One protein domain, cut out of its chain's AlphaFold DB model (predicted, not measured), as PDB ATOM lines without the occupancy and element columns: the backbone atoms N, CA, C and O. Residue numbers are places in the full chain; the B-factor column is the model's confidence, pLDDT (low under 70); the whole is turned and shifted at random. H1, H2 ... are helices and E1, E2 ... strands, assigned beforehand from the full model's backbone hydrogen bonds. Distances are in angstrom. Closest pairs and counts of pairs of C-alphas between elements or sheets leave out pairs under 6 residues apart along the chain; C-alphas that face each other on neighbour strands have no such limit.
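What this domain is: This is residues 134 to 227 of the 240 residues of the protein "Cytochrome c domain-containing protein" of Litoricolaceae bacterium (UniProt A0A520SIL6). The longest helix, H4, runs between two others: H1 crosses it on one side, and the short H3 packs side by side with it on the other. A small parallel sheet of two strands, E1 and E2, sits where H4 begins, and the short H2 is near its far end; long loops at the two ends of the domain complete the shape. The printed part has 94 residues, with four named helices and two named strands in the order H1, H2, H3, E1, E2, H4. The class is mostly helix, though under half of the residues are in named elements. The whole is compact, with a radius of gyration of the C-alphas of 12.8 A and spans of 35 by 24 by 24 A.

Where its parts are: H1 holds residues 134 to 144 and is 14.9 A long; its C-alpha 134 is at (34.477, -3.501, -30.261). H2 holds residues 165 to 168 and H3 residues 174 to 179. E1 holds residues 191 to 194, with C-alpha 191 at (43.779, 14.886, -28.840), and is 9.9 A long. E2 holds residues 210 to 213 and is 10.3 A long. H4 follows at once, residues 214 to 226, 19.0 A long, and ends with C-alpha 226 at (42.723, -7.310, -35.542).

How they stand to each other: H1 and H4 touch, with Gly 136 and Ile 220 the closest C-alphas at 3.9 A, and their lines are about perpendicular at 78 degrees. H3 and H4 touch at a shallow tilt of 22 degrees, opposite ways; their closest C-alphas are those of Phe 178 and Val 221, 6.0 A apart. H1 and H3 are apart. H2 is close to but not clearly touching H4, with the C-alphas of Phe 165 and Val 224 closest at 7.0 A. E1 and E2 are parallel neighbours at 26 degrees; N 192 and O 210 are 2.9 A apart and N 194 and O 212 are 2.8 A apart, within hydrogen-bond range. The closest C-alphas of E1 and H4 are those of Glu 194 and Met 214, 6.3 A apart. In H1, H3 and H4 every O i to N i+4 pair is within hydrogen-bond range; H2 is too short for such a pair.

The domain as a whole: The two C-alphas farthest apart are those of Lys 155 and Gly 197, at 36.2 A. The links from H1 to H2, H3 to E1 and E1 to E2 are long, with 20, 11 and 15 residues; those from H2 to H3 and E2 to H4 are tight. The printed part has no cut. Its mean pLDDT is 90.7, and no printed residue is under 70.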
ATOM      1  N   ASP A 134      35.718  -4.120 -29.791       97.50
ATOM      2  CA  ASP A 134      34.477  -3.501 -30.261       97.50
ATOM      3  C   ASP A 134      34.442  -2.032 -29.831       97.50
ATOM      4  O   ASP A 134      34.162  -1.137 -30.637       97.50
ATOM      5  N   ARG A 135      34.853  -1.759 -28.587       98.19
ATOM      6  CA  ARG A 135      35.034  -0.386 -28.100       98.19
ATOM      7  C   ARG A 135      36.118   0.354 -28.884       98.19
ATOM      8  O   ARG A 135      35.931   1.513 -29.254       98.19
ATOM      9  N   GLY A 136      37.229  -0.308 -29.195       98.06
ATOM     10  CA  GLY A 136      38.304   0.253 -30.013       98.06
ATOM     11  C   GLY A 136      37.852   0.645 -31.417       98.06
ATOM     12  O   GLY A 136      38.241   1.702 -31.931       98.06
ATOM     13  N   GLN A 137      36.996  -0.175 -32.028       96.81
ATOM     14  CA  GLN A 137      36.376   0.122 -33.315       96.81
ATOM     15  C   GLN A 137      35.475   1.356 -33.217       96.81
ATOM     16  O   GLN A 137      35.597   2.262 -34.047       96.81
ATOM     17  N   GLU A 138      34.609   1.418 -32.205       97.25
ATOM     18  CA  GLU A 138      33.711   2.553 -31.976       97.25
ATOM     19  C   GLU A 138      34.491   3.861 -31.774       97.25
ATOM     20  O   GLU A 138      34.220   4.861 -32.445       97.25
ATOM     21  N   LEU A 139      35.507   3.850 -30.909       97.81
ATOM     22  CA  LEU A 139      36.381   4.999 -30.660       97.81
ATOM     23  C   LEU A 139      37.073   5.464 -31.945       97.81
ATOM     24  O   LEU A 139      37.047   6.652 -32.284       97.81
ATOM     25  N   SER A 140      37.647   4.525 -32.701       96.62
ATOM     26  CA  SER A 140      38.319   4.816 -33.972       96.62
ATOM     27  C   SER A 140      37.351   5.426 -34.985       96.62
ATOM     28  O   SER A 140      37.675   6.402 -35.666       96.62
ATOM     29  N   TRP A 141      36.132   4.895 -35.066       94.19
ATOM     30  CA  TRP A 141      35.090   5.429 -35.932       94.19
ATOM     31  C   TRP A 141      34.692   6.850 -35.527       94.19
ATOM     32  O   TRP A 141      34.668   7.751 -36.364       94.19
ATOM     33  N   ASN A 142      34.432   7.088 -34.246       93.75
ATOM     34  CA  ASN A 142      33.946   8.375 -33.758       93.75
ATOM     35  C   ASN A 142      35.002   9.484 -33.848       93.75
ATOM     36  O   ASN A 142      34.671  10.628 -34.169       93.75
ATOM     37  N   HIS A 143      36.271   9.149 -33.618       94.62
ATOM     38  CA  HIS A 143      37.334  10.140 -33.442       94.62
ATOM     39  C   HIS A 143      38.305  10.232 -34.621       94.62
ATOM     40  O   HIS A 143      38.826  11.313 -34.904       94.62
ATOM     41  N   CYS A 144      38.529   9.141 -35.354       93.94
ATOM     42  CA  CYS A 144      39.577   9.089 -36.374       93.94
ATOM     43  C   CYS A 144      39.028   9.155 -37.803       93.94
ATOM     44  O   CYS A 144      39.745   9.632 -38.688       93.94
ATOM     45  N   ARG A 145      37.765   8.756 -38.049       92.19
ATOM     46  CA  ARG A 145      37.210   8.592 -39.414       92.19
ATOM     47  C   ARG A 145      37.227   9.849 -40.281       92.19
ATOM     48  O   ARG A 145      37.223   9.763 -41.506       92.19
ATOM     49  N   ARG A 146      37.221  11.034 -39.659       89.62
ATOM     50  CA  ARG A 146      37.280  12.299 -40.403       89.62
ATOM     51  C   ARG A 146      38.595  12.420 -41.161       89.62
ATOM     52  O   ARG A 146      38.605  12.945 -42.265       89.62
ATOM     53  N   CYS A 147      39.687  11.959 -40.554       91.62
ATOM     54  CA  CYS A 147      41.022  12.083 -41.121       91.62
ATOM     55  C   CYS A 147      41.502  10.769 -41.735       91.62
ATOM     56  O   CYS A 147      42.037  10.765 -42.833       91.62
ATOM     57  N   HIS A 148      41.262   9.643 -41.073       94.19
ATOM     58  CA  HIS A 148      41.717   8.335 -41.519       94.19
ATOM     59  C   HIS A 148      40.575   7.513 -42.093       94.19
ATOM     60  O   HIS A 148      39.451   7.538 -41.599       94.19
ATOM     61  N   LYS A 149      40.894   6.693 -43.091       93.69
ATOM     62  CA  LYS A 149      40.014   5.600 -43.482       93.69
ATOM     63  C   LYS A 149      40.182   4.443 -42.492       93.69
ATOM     64  O   LYS A 149      41.172   3.711 -42.561       93.69
ATOM     65  N   VAL A 150      39.249   4.356 -41.543       93.50
ATOM     66  CA  VAL A 150      39.247   3.374 -40.443       93.50
ATOM     67  C   VAL A 150      38.726   2.022 -40.931       93.50
ATOM     68  O   VAL A 150      39.410   1.019 -40.776       93.50
ATOM     69  N   ASP A 151      37.574   2.017 -41.606       86.06
ATOM     70  CA  ASP A 151      37.010   0.848 -42.287       86.06
ATOM     71  C   ASP A 151      37.219   0.964 -43.808       86.06
ATOM     72  O   ASP A 151      37.043   2.029 -44.411       86.06
ATOM     73  N   ARG A 152      37.570  -0.149 -44.460       82.44
ATOM     74  CA  ARG A 152      37.672  -0.240 -45.924       82.44
ATOM     75  C   ARG A 152      36.339   0.058 -46.613       82.44
ATOM     76  O   ARG A 152      36.355   0.657 -47.696       82.44
ATOM     77  N   ALA A 153      35.223  -0.343 -46.005       82.62
ATOM     78  CA  ALA A 153      33.888  -0.194 -46.574       82.62
ATOM     79  C   ALA A 153      33.392   1.260 -46.577       82.62
ATOM     80  O   ALA A 153      32.562   1.613 -47.420       82.62
ATOM     81  N   ASP A 154      33.925   2.121 -45.702       81.50
ATOM     82  CA  ASP A 154      33.516   3.522 -45.655       81.50
ATOM     83  C   ASP A 154      34.087   4.292 -46.856       81.50
ATOM     84  O   ASP A 154      35.286   4.571 -46.971       81.50
ATOM     85  N   LYS A 155      33.206   4.601 -47.811       71.88
ATOM     86  CA  LYS A 155      33.548   5.312 -49.050       71.88
ATOM     87  C   LYS A 155      33.794   6.804 -48.832       71.88
ATOM     88  O   LYS A 155      34.441   7.408 -49.682       71.88
ATOM     89  N   TYR A 156      33.279   7.380 -47.746       76.88
ATOM     90  CA  TYR A 156      33.280   8.826 -47.507       76.88
ATOM     91  C   TYR A 156      34.139   9.241 -46.302       76.88
ATOM     92  O   TYR A 156      34.200  10.428 -45.983       76.88
ATOM     93  N   ALA A 157      34.813   8.290 -45.650       81.62
ATOM     94  CA  ALA A 157      35.799   8.554 -44.607       81.62
ATOM     95  C   ALA A 157      37.192   8.886 -45.157       81.62
ATOM     96  O   ALA A 157      37.590   8.462 -46.246       81.62
ATOM     97  N   GLY A 158      37.966   9.557 -44.309       79.69
ATOM     98  CA  GLY A 158      39.352   9.914 -44.550       79.69
ATOM     99  C   GLY A 158      39.530  11.198 -45.357       79.69
ATOM    100  O   GLY A 158      38.782  11.504 -46.284       79.69
ATOM    101  N   ILE A 159      40.585  11.935 -45.027       78.00
ATOM    102  CA  ILE A 159      41.152  12.946 -45.916       78.00
ATOM    103  C   ILE A 159      42.184  12.229 -46.785       78.00
ATOM    104  O   ILE A 159      43.006  11.476 -46.275       78.00
ATOM    105  N   GLY A 160      42.133  12.405 -48.107       74.31
ATOM    106  CA  GLY A 160      42.913  11.600 -49.065       74.31
ATOM    107  C   GLY A 160      44.445  11.655 -48.926       74.31
ATOM    108  O   GLY A 160      45.142  11.013 -49.703       74.31
ATOM    109  N   ASN A 161      44.979  12.414 -47.967       82.00
ATOM    110  CA  ASN A 161      46.400  12.545 -47.655       82.00
ATOM    111  C   ASN A 161      46.824  11.861 -46.339       82.00
ATOM    112  O   ASN A 161      48.013  11.866 -46.027       82.00
ATOM    113  N   ALA A 162      45.901  11.277 -45.570       87.44
ATOM    114  CA  ALA A 162      46.234  10.477 -44.394       87.44
ATOM    115  C   ALA A 162      46.121   8.974 -44.723       87.44
ATOM    116  O   ALA A 162      45.139   8.553 -45.343       87.44
ATOM    117  N   PRO A 163      47.094   8.137 -44.316       90.62
ATOM    118  CA  PRO A 163      47.047   6.704 -44.592       90.62
ATOM    119  C   PRO A 163      45.863   6.032 -43.878       90.62
ATOM    120  O   PRO A 163      45.457   6.440 -42.790       90.62
ATOM    121  N   SER A 164      45.304   4.980 -44.479       93.56
ATOM    122  CA  SER A 164      44.254   4.173 -43.841       93.56
ATOM    123  C   SER A 164      44.808   3.367 -42.665       93.56
ATOM    124  O   SER A 164      46.009   3.092 -42.604       93.56
ATOM    125  N   PHE A 165      43.939   2.929 -41.751       96.12
ATOM    126  CA  PHE A 165      44.362   2.077 -40.632       96.12
ATOM    127  C   PHE A 165      45.000   0.777 -41.127       96.12
ATOM    128  O   PHE A 165      46.064   0.392 -40.655       96.12
ATOM    129  N   HIS A 166      44.419   0.155 -42.155       94.69
ATOM    130  CA  HIS A 166      44.980  -1.055 -42.752       94.69
ATOM    131  C   HIS A 166      46.338  -0.832 -43.439       94.69
ATOM    132  O   HIS A 166      47.154  -1.749 -43.450       94.69
ATOM    133  N   ALA A 167      46.591   0.354 -44.008       93.38
ATOM    134  CA  ALA A 167      47.909   0.693 -44.547       93.38
ATOM    135  C   ALA A 167      48.924   0.881 -43.415       93.38
ATOM    136  O   ALA A 167      50.001   0.311 -43.457       93.38
ATOM    137  N   MET A 168      48.566   1.613 -42.357       95.06
ATOM    138  CA  MET A 168      49.460   1.785 -41.205       95.06
ATOM    139  C   MET A 168      49.741   0.468 -40.474       95.06
ATOM    140  O   MET A 168      50.820   0.292 -39.918       95.06
ATOM    141  N   ARG A 169      48.795  -0.479 -40.502       94.88
ATOM    142  CA  ARG A 169      48.939  -1.813 -39.909       94.88
ATOM    143  C   ARG A 169      50.012  -2.677 -40.589       94.88
ATOM    144  O   ARG A 169      50.422  -3.672 -39.994       94.88
ATOM    145  N   SER A 170      50.464  -2.313 -41.792       92.31
ATOM    146  CA  SER A 170      51.548  -3.007 -42.500       92.31
ATOM    147  C   SER A 170      52.950  -2.494 -42.151       92.31
ATOM    148  O   SER A 170      53.913  -2.993 -42.717       92.31
ATOM    149  N   PHE A 171      53.086  -1.475 -41.296       91.69
ATOM    150  CA  PHE A 171      54.394  -0.956 -40.887       91.69
ATOM    151  C   PHE A 171      54.980  -1.783 -39.743       91.69
ATOM    152  O   PHE A 171      54.245  -2.163 -38.834       91.69
ATOM    153  N   ASP A 172      56.295  -1.996 -39.735       89.69
ATOM    154  CA  ASP A 172      56.972  -2.757 -38.672       89.69
ATOM    155  C   ASP A 172      56.762  -2.122 -37.287       89.69
ATOM    156  O   ASP A 172      56.584  -2.812 -36.286       89.69
ATOM    157  N   ASP A 173      56.690  -0.790 -37.236       91.25
ATOM    158  CA  ASP A 173      56.487   0.004 -36.023       91.25
ATOM    159  C   ASP A 173      55.014   0.379 -35.765       91.25
ATOM    160  O   ASP A 173      54.738   1.299 -34.989       91.25
ATOM    161  N   TRP A 174      54.044  -0.312 -36.389       94.62
ATOM    162  CA  TRP A 174      52.613   0.008 -36.258       94.62
ATOM    163  C   TRP A 174      52.167   0.082 -34.790       94.62
ATOM    164  O   TRP A 174      51.455   1.014 -34.417       94.62
ATOM    165  N   TYR A 175      52.611  -0.857 -33.947       94.81
ATOM    166  CA  TYR A 175      52.200  -0.926 -32.544       94.81
ATOM    167  C   TYR A 175      52.614   0.335 -31.788       94.81
ATOM    168  O   TYR A 175      51.801   0.928 -31.080       94.81
ATOM    169  N   LEU A 176      53.854   0.789 -31.992       94.56
ATOM    170  CA  LEU A 176      54.348   2.024 -31.395       94.56
ATOM    171  C   LEU A 176      53.538   3.221 -31.905       94.56
ATOM    172  O   LEU A 176      53.040   4.008 -31.106       94.56
ATOM    173  N   ARG A 177      53.325   3.315 -33.226       95.56
ATOM    174  CA  ARG A 177      52.555   4.412 -33.836       95.56
ATOM    175  C   ARG A 177      51.152   4.536 -33.251       95.56
ATOM    176  O   ARG A 177      50.740   5.648 -32.934       95.56
ATOM    177  N   PHE A 178      50.428   3.428 -33.102       96.56
ATOM    178  CA  PHE A 178      49.070   3.428 -32.552       96.56
ATOM    179  C   PHE A 178      49.030   3.527 -31.021       96.56
ATOM    180  O   PHE A 178      48.068   4.059 -30.481       96.56
ATOM    181  N   SER A 179      50.081   3.114 -30.316       95.88
ATOM    182  CA  SER A 179      50.175   3.302 -28.861       95.88
ATOM    183  C   SER A 179      50.504   4.748 -28.468       95.88
ATOM    184  O   SER A 179      50.211   5.167 -27.349       95.88
ATOM    185  N   THR A 180      51.109   5.536 -29.367       95.88
ATOM    186  CA  THR A 180      51.608   6.886 -29.042       95.88
ATOM    187  C   THR A 180      51.158   7.977 -30.015       95.88
ATOM    188  O   THR A 180      51.729   9.071 -30.005       95.88
ATOM    189  N   PHE A 181      50.159   7.741 -30.875       95.81
ATOM    190  CA  PHE A 181      49.777   8.702 -31.928       95.81
ATOM    191  C   PHE A 181      49.435  10.091 -31.376       95.81
ATOM    192  O   PHE A 181      49.723  11.092 -32.027       95.81
ATOM    193  N   TYR A 182      48.868  10.166 -30.169       93.94
ATOM    194  CA  TYR A 182      48.469  11.411 -29.508       93.94
ATOM    195  C   TYR A 182      49.655  12.322 -29.145       93.94
ATOM    196  O   TYR A 182      49.459  13.483 -28.799       93.94
ATOM    197  N   THR A 183      50.891  11.829 -29.256       94.12
ATOM    198  CA  THR A 183      52.118  12.581 -28.947       94.12
ATOM    199  C   THR A 183      52.693  13.345 -30.149       94.12
ATOM    200  O   THR A 183      53.526  14.239 -29.981       94.12
ATOM    201  N   VAL A 184      52.233  13.055 -31.374       91.31
ATOM    202  CA  VAL A 184      52.778  13.625 -32.622       91.31
ATOM    203  C   VAL A 184      51.769  14.516 -33.352       91.31
ATOM    204  O   VAL A 184      50.561  14.361 -33.212       91.31
ATOM    205  N   SER A 185      52.239  15.483 -34.147       87.94
ATOM    206  CA  SER A 185      51.349  16.308 -34.983       87.94
ATOM    207  C   SER A 185      50.709  15.479 -36.112       87.94
ATOM    208  O   SER A 185      51.388  14.618 -36.665       87.94
ATOM    209  N   PRO A 186      49.455  15.760 -36.523       88.38
ATOM    210  CA  PRO A 186      48.555  16.791 -35.993       88.38
ATOM    211  C   PRO A 186      47.795  16.368 -34.723       88.38
ATOM    212  O   PRO A 186      47.174  17.217 -34.091       88.38
ATOM    213  N   HIS A 187      47.853  15.093 -34.325       92.12
ATOM    214  CA  HIS A 187      47.085  14.548 -33.198       92.12
ATOM    215  C   HIS A 187      47.354  15.266 -31.879       92.12
ATOM    216  O   HIS A 187      46.408  15.630 -31.191       92.12
ATOM    217  N   LYS A 188      48.616  15.568 -31.565       88.62
ATOM    218  CA  LYS A 188      48.989  16.267 -30.327       88.62
ATOM    219  C   LYS A 188      48.335  17.634 -30.162       88.62
ATOM    220  O   LYS A 188      48.320  18.153 -29.062       88.62
ATOM    221  N   ALA A 189      47.863  18.253 -31.244       86.94
ATOM    222  CA  ALA A 189      47.192  19.547 -31.178       86.94
ATOM    223  C   ALA A 189      45.674  19.419 -30.973       86.94
ATOM    224  O   ALA A 189      45.009  20.430 -30.786       86.94
ATOM    225  N   LEU A 190      45.114  18.211 -31.073       87.81
ATOM    226  CA  LEU A 190      43.667  17.986 -31.124       87.81
ATOM    227  C   LEU A 190      43.185  16.921 -30.130       87.81
ATOM    228  O   LEU A 190      42.008  16.913 -29.780       87.81
ATOM    229  N   ILE A 191      44.081  16.046 -29.674       91.75
ATOM    230  CA  ILE A 191      43.779  14.886 -28.840       91.75
ATOM    231  C   ILE A 191      44.407  15.074 -27.462       91.75
ATOM    232  O   ILE A 191      45.619  15.265 -27.343       91.75
ATOM    233  N   SER A 192      43.579  15.003 -26.425       92.00
ATOM    234  CA  SER A 192      44.012  14.941 -25.030       92.00
ATOM    235  C   SER A 192      43.783  13.530 -24.509       92.00
ATOM    236  O   SER A 192      42.699  12.978 -24.687       92.00
ATOM    237  N   VAL A 193      44.798  12.954 -23.866       94.94
ATOM    238  CA  VAL A 193      44.707  11.612 -23.281       94.94
ATOM    239  C   VAL A 193      44.912  11.702 -21.778       94.94
ATOM    240  O   VAL A 193      46.006  12.028 -21.308       94.94
ATOM    241  N   GLU A 194      43.861  11.417 -21.019       94.38
ATOM    242  CA  GLU A 194      43.928  11.334 -19.565       94.38
ATOM    243  C   GLU A 194      44.840  10.175 -19.138       94.38
ATOM    244  O   GLU A 194      44.781   9.072 -19.685       94.38
ATOM    245  N   GLY A 195      45.720  10.447 -18.171       91.81
ATOM    246  CA  GLY A 195      46.727   9.492 -17.695       91.81
ATOM    247  C   GLY A 195      48.027   9.461 -18.507       91.81
ATOM    248  O   GLY A 195      48.965   8.788 -18.097       91.81
ATOM    249  N   SER A 196      48.134  10.215 -19.609       91.50
ATOM    250  CA  SER A 196      49.362  10.262 -20.424       91.50
ATOM    251  C   SER A 196      50.501  11.102 -19.829       91.50
ATOM    252  O   SER A 196      51.642  11.000 -20.273       91.50
ATOM    253  N   GLY A 197      50.199  11.982 -18.869       90.56
ATOM    254  CA  GLY A 197      51.151  12.967 -18.342       90.56
ATOM    255  C   GLY A 197      51.458  14.132 -19.295       90.56
ATOM    256  O   GLY A 197      52.297  14.969 -18.972       90.56
ATOM    257  N   ILE A 198      50.792  14.216 -20.453       88.06
ATOM    258  CA  ILE A 198      50.967  15.310 -21.414       88.06
ATOM    259  C   ILE A 198      49.959  16.423 -21.124       88.06
ATOM    260  O   ILE A 198      48.749  16.228 -21.239       88.06
ATOM    261  N   GLU A 199      50.458  17.614 -20.795       83.88
ATOM    262  CA  GLU A 199      49.614  18.798 -20.637       83.88
ATOM    263  C   GLU A 199      49.181  19.362 -21.995       83.88
ATOM    264  O   GLU A 199      49.996  19.590 -22.891       83.88
ATOM    265  N   GLN A 200      47.882  19.633 -22.131       79.88
ATOM    266  CA  GLN A 200      47.291  20.172 -23.352       79.88
ATOM    267  C   GLN A 200      46.807  21.604 -23.155       79.88
ATOM    268  O   GLN A 200      45.953  21.892 -22.311       79.88
ATOM    269  N   ASN A 201      47.294  22.518 -23.995       82.06
ATOM    270  CA  ASN A 201      46.788  23.884 -24.017       82.06
ATOM    271  C   ASN A 201      45.520  23.970 -24.878       82.06
ATOM    272  O   ASN A 201      45.560  24.348 -26.052       82.06
ATOM    273  N   ARG A 202      44.372  23.664 -24.263       78.94
ATOM    274  CA  ARG A 202      43.058  23.642 -24.932       78.94
ATOM    275  C   ARG A 202      42.674  24.956 -25.619       78.94
ATOM    276  O   ARG A 202      41.887  24.935 -26.556       78.94
ATOM    277  N   ARG A 203      43.242  26.097 -25.204       80.00
ATOM    278  CA  ARG A 203      42.949  27.412 -25.810       80.00
ATOM    279  C   ARG A 203      43.465  27.547 -27.242       80.00
ATOM    280  O   ARG A 203      43.017  28.437 -27.956       80.00
ATOM    281  N   LEU A 204      44.413  26.703 -27.645       76.44
ATOM    282  CA  LEU A 204      44.990  26.708 -28.990       76.44
ATOM    283  C   LEU A 204      44.251  25.771 -29.957       76.44
ATOM    284  O   LEU A 204      44.549  25.775 -31.150       76.44
ATOM    285  N   ILE A 205      43.288  24.982 -29.468       77.25
ATOM    286  CA  ILE A 205      42.539  24.025 -30.282       77.25
ATOM    287  C   ILE A 205      41.358  24.754 -30.930       77.25
ATOM    288  O   ILE A 205      40.424  25.186 -30.262       77.25
ATOM    289  N   THR A 206      41.403  24.904 -32.252       78.25
ATOM    290  CA  THR A 206      40.393  25.639 -33.038       78.25
ATOM    291  C   THR A 206      39.265  24.751 -33.575       78.25
ATOM    292  O   THR A 206      38.386  25.217 -34.297       78.25
ATOM    293  N   ILE A 207      39.286  23.463 -33.234       78.62
ATOM    294  CA  ILE A 207      38.323  22.429 -33.633       78.62
ATOM    295  C   ILE A 207      37.846  21.718 -32.356       78.62
ATOM    296  O   ILE A 207      38.500  21.815 -31.322       78.62
ATOM    297  N   ALA A 208      36.715  21.007 -32.411       81.00
ATOM    298  CA  ALA A 208      36.274  20.157 -31.306       81.00
ATOM    299  C   ALA A 208      37.417  19.213 -30.854       81.00
ATOM    300  O   ALA A 208      37.917  18.448 -31.691       81.00
ATOM    301  N   PRO A 209      37.857  19.292 -29.584       84.88
ATOM    302  CA  PRO A 209      38.906  18.428 -29.066       84.88
ATOM    303  C   PRO A 209      38.404  16.988 -28.952       84.88
ATOM    304  O   PRO A 209      37.211  16.742 -28.764       84.88
ATOM    305  N   ILE A 210      39.331  16.046 -29.059       92.19
ATOM    306  CA  ILE A 210      39.093  14.627 -28.803       92.19
ATOM    307  C   ILE A 210      39.685  14.320 -27.431       92.19
ATOM    308  O   ILE A 210      40.878  14.530 -27.216       92.19
ATOM    309  N   ASP A 211      38.852  13.831 -26.522       93.50
ATOM    310  CA  ASP A 211      39.251  13.443 -25.173       93.50
ATOM    311  C   ASP A 211      39.170  11.915 -25.060       93.50
ATOM    312  O   ASP A 211      38.124  11.331 -25.335       93.50
ATOM    313  N   LEU A 212      40.286  11.283 -24.698       96.38
ATOM    314  CA  LEU A 212      40.438   9.833 -24.532       96.38
ATOM    315  C   LEU A 212      41.116   9.536 -23.189       96.38
ATOM    316  O   LEU A 212      41.744  10.409 -22.592       96.38
ATOM    317  N   GLN A 213      41.054   8.292 -22.738       97.12
ATOM    318  CA  GLN A 213      41.838   7.761 -21.620       97.12
ATOM    319  C   GLN A 213      42.915   6.798 -22.128       97.12
ATOM    320  O   GLN A 213      42.818   6.272 -23.236       97.12
ATOM    321  N   MET A 214      43.925   6.495 -21.307       95.94
ATOM    322  CA  MET A 214      44.914   5.464 -21.661       95.94
ATOM    323  C   MET A 214      44.284   4.093 -21.968       95.94
ATOM    324  O   MET A 214      44.789   3.375 -22.827       95.94
ATOM    325  N   SER A 215      43.167   3.739 -21.328       96.62
ATOM    326  CA  SER A 215      42.400   2.529 -21.662       96.62
ATOM    327  C   SER A 215      41.769   2.591 -23.056       96.62
ATOM    328  O   SER A 215      41.805   1.597 -23.768       96.62
ATOM    329  N   ASP A 216      41.285   3.756 -23.493       98.25
ATOM    330  CA  ASP A 216      40.752   3.928 -24.850       98.25
ATOM    331  C   ASP A 216      41.852   3.737 -25.910       98.25
ATOM    332  O   ASP A 216      41.596   3.206 -26.989       98.25
ATOM    333  N   ILE A 217      43.097   4.133 -25.607       97.69
ATOM    334  CA  ILE A 217      44.249   3.871 -26.488       97.69
ATOM    335  C   ILE A 217      44.486   2.366 -26.625       97.69
ATOM    336  O   ILE A 217      44.682   1.878 -27.737       97.69
ATOM    337  N   ASN A 218      44.422   1.631 -25.516       96.88
ATOM    338  CA  ASN A 218      44.565   0.176 -25.510       96.88
ATOM    339  C   ASN A 218      43.466  -0.505 -26.344       96.88
ATOM    340  O   ASN A 218      43.769  -1.364 -27.171       96.88
ATOM    341  N   ASP A 219      42.215  -0.063 -26.202       98.50
ATOM    342  CA  ASP A 219      41.080  -0.555 -26.992       98.50
ATOM    343  C   ASP A 219      41.285  -0.279 -28.495       98.50
ATOM    344  O   ASP A 219      41.161  -1.181 -29.328       98.50
ATOM    345  N   ILE A 220      41.700   0.942 -28.868       98.25
ATOM    346  CA  ILE A 220      42.033   1.303 -30.261       98.25
ATOM    347  C   ILE A 220      43.153   0.409 -30.812       98.25
ATOM    348  O   ILE A 220      43.061  -0.069 -31.945       98.25
ATOM    349  N   VAL A 221      44.211   0.162 -30.033       97.69
ATOM    350  CA  VAL A 221      45.317  -0.722 -30.432       97.69
ATOM    351  C   VAL A 221      44.831  -2.163 -30.610       97.69
ATOM    352  O   VAL A 221      45.212  -2.802 -31.593       97.69
ATOM    353  N   ALA A 222      43.955  -2.661 -29.732       97.62
ATOM    354  CA  ALA A 222      43.343  -3.984 -29.854       97.62
ATOM    355  C   ALA A 222      42.520  -4.119 -31.143       97.62
ATOM    356  O   ALA A 222      42.675  -5.094 -31.885       97.62
ATOM    357  N   PHE A 223      41.724  -3.101 -31.476       97.81
ATOM    358  CA  PHE A 223      41.010  -3.047 -32.748       97.81
ATOM    359  C   PHE A 223      41.963  -3.057 -33.945       97.81
ATOM    360  O   PHE A 223      41.829  -3.888 -34.843       97.81
ATOM    361  N   VAL A 224      42.970  -2.187 -33.954       96.94
ATOM    362  CA  VAL A 224      43.939  -2.086 -35.055       96.94
ATOM    363  C   VAL A 224      44.715  -3.386 -35.245       96.94
ATOM    364  O   VAL A 224      44.962  -3.796 -36.380       96.94
ATOM    365  N   HIS A 225      45.069  -4.059 -34.153       95.62
ATOM    366  CA  HIS A 225      45.753  -5.342 -34.198       95.62
ATOM    367  C   HIS A 225      44.968  -6.396 -34.985       95.62
ATOM    368  O   HIS A 225      45.581  -7.154 -35.741       95.62
ATOM    369  N   SER A 226      43.636  -6.390 -34.852       94.75
ATOM    370  CA  SER A 226      42.723  -7.310 -35.542       94.75
ATOM    371  C   SER A 226      42.607  -7.064 -37.050       94.75
ATOM    372  O   SER A 226      42.150  -7.935 -37.795       94.75
ATOM    373  N   LEU A 227      43.022  -5.886 -37.528       94.69
ATOM    374  CA  LEU A 227      42.885  -5.517 -38.930       94.69
ATOM    375  C   LEU A 227      43.865  -6.293 -39.804       94.69
ATOM    376  O   LEU A 227      45.066  -6.347 -39.542       94.69
TER     377      LEU A 227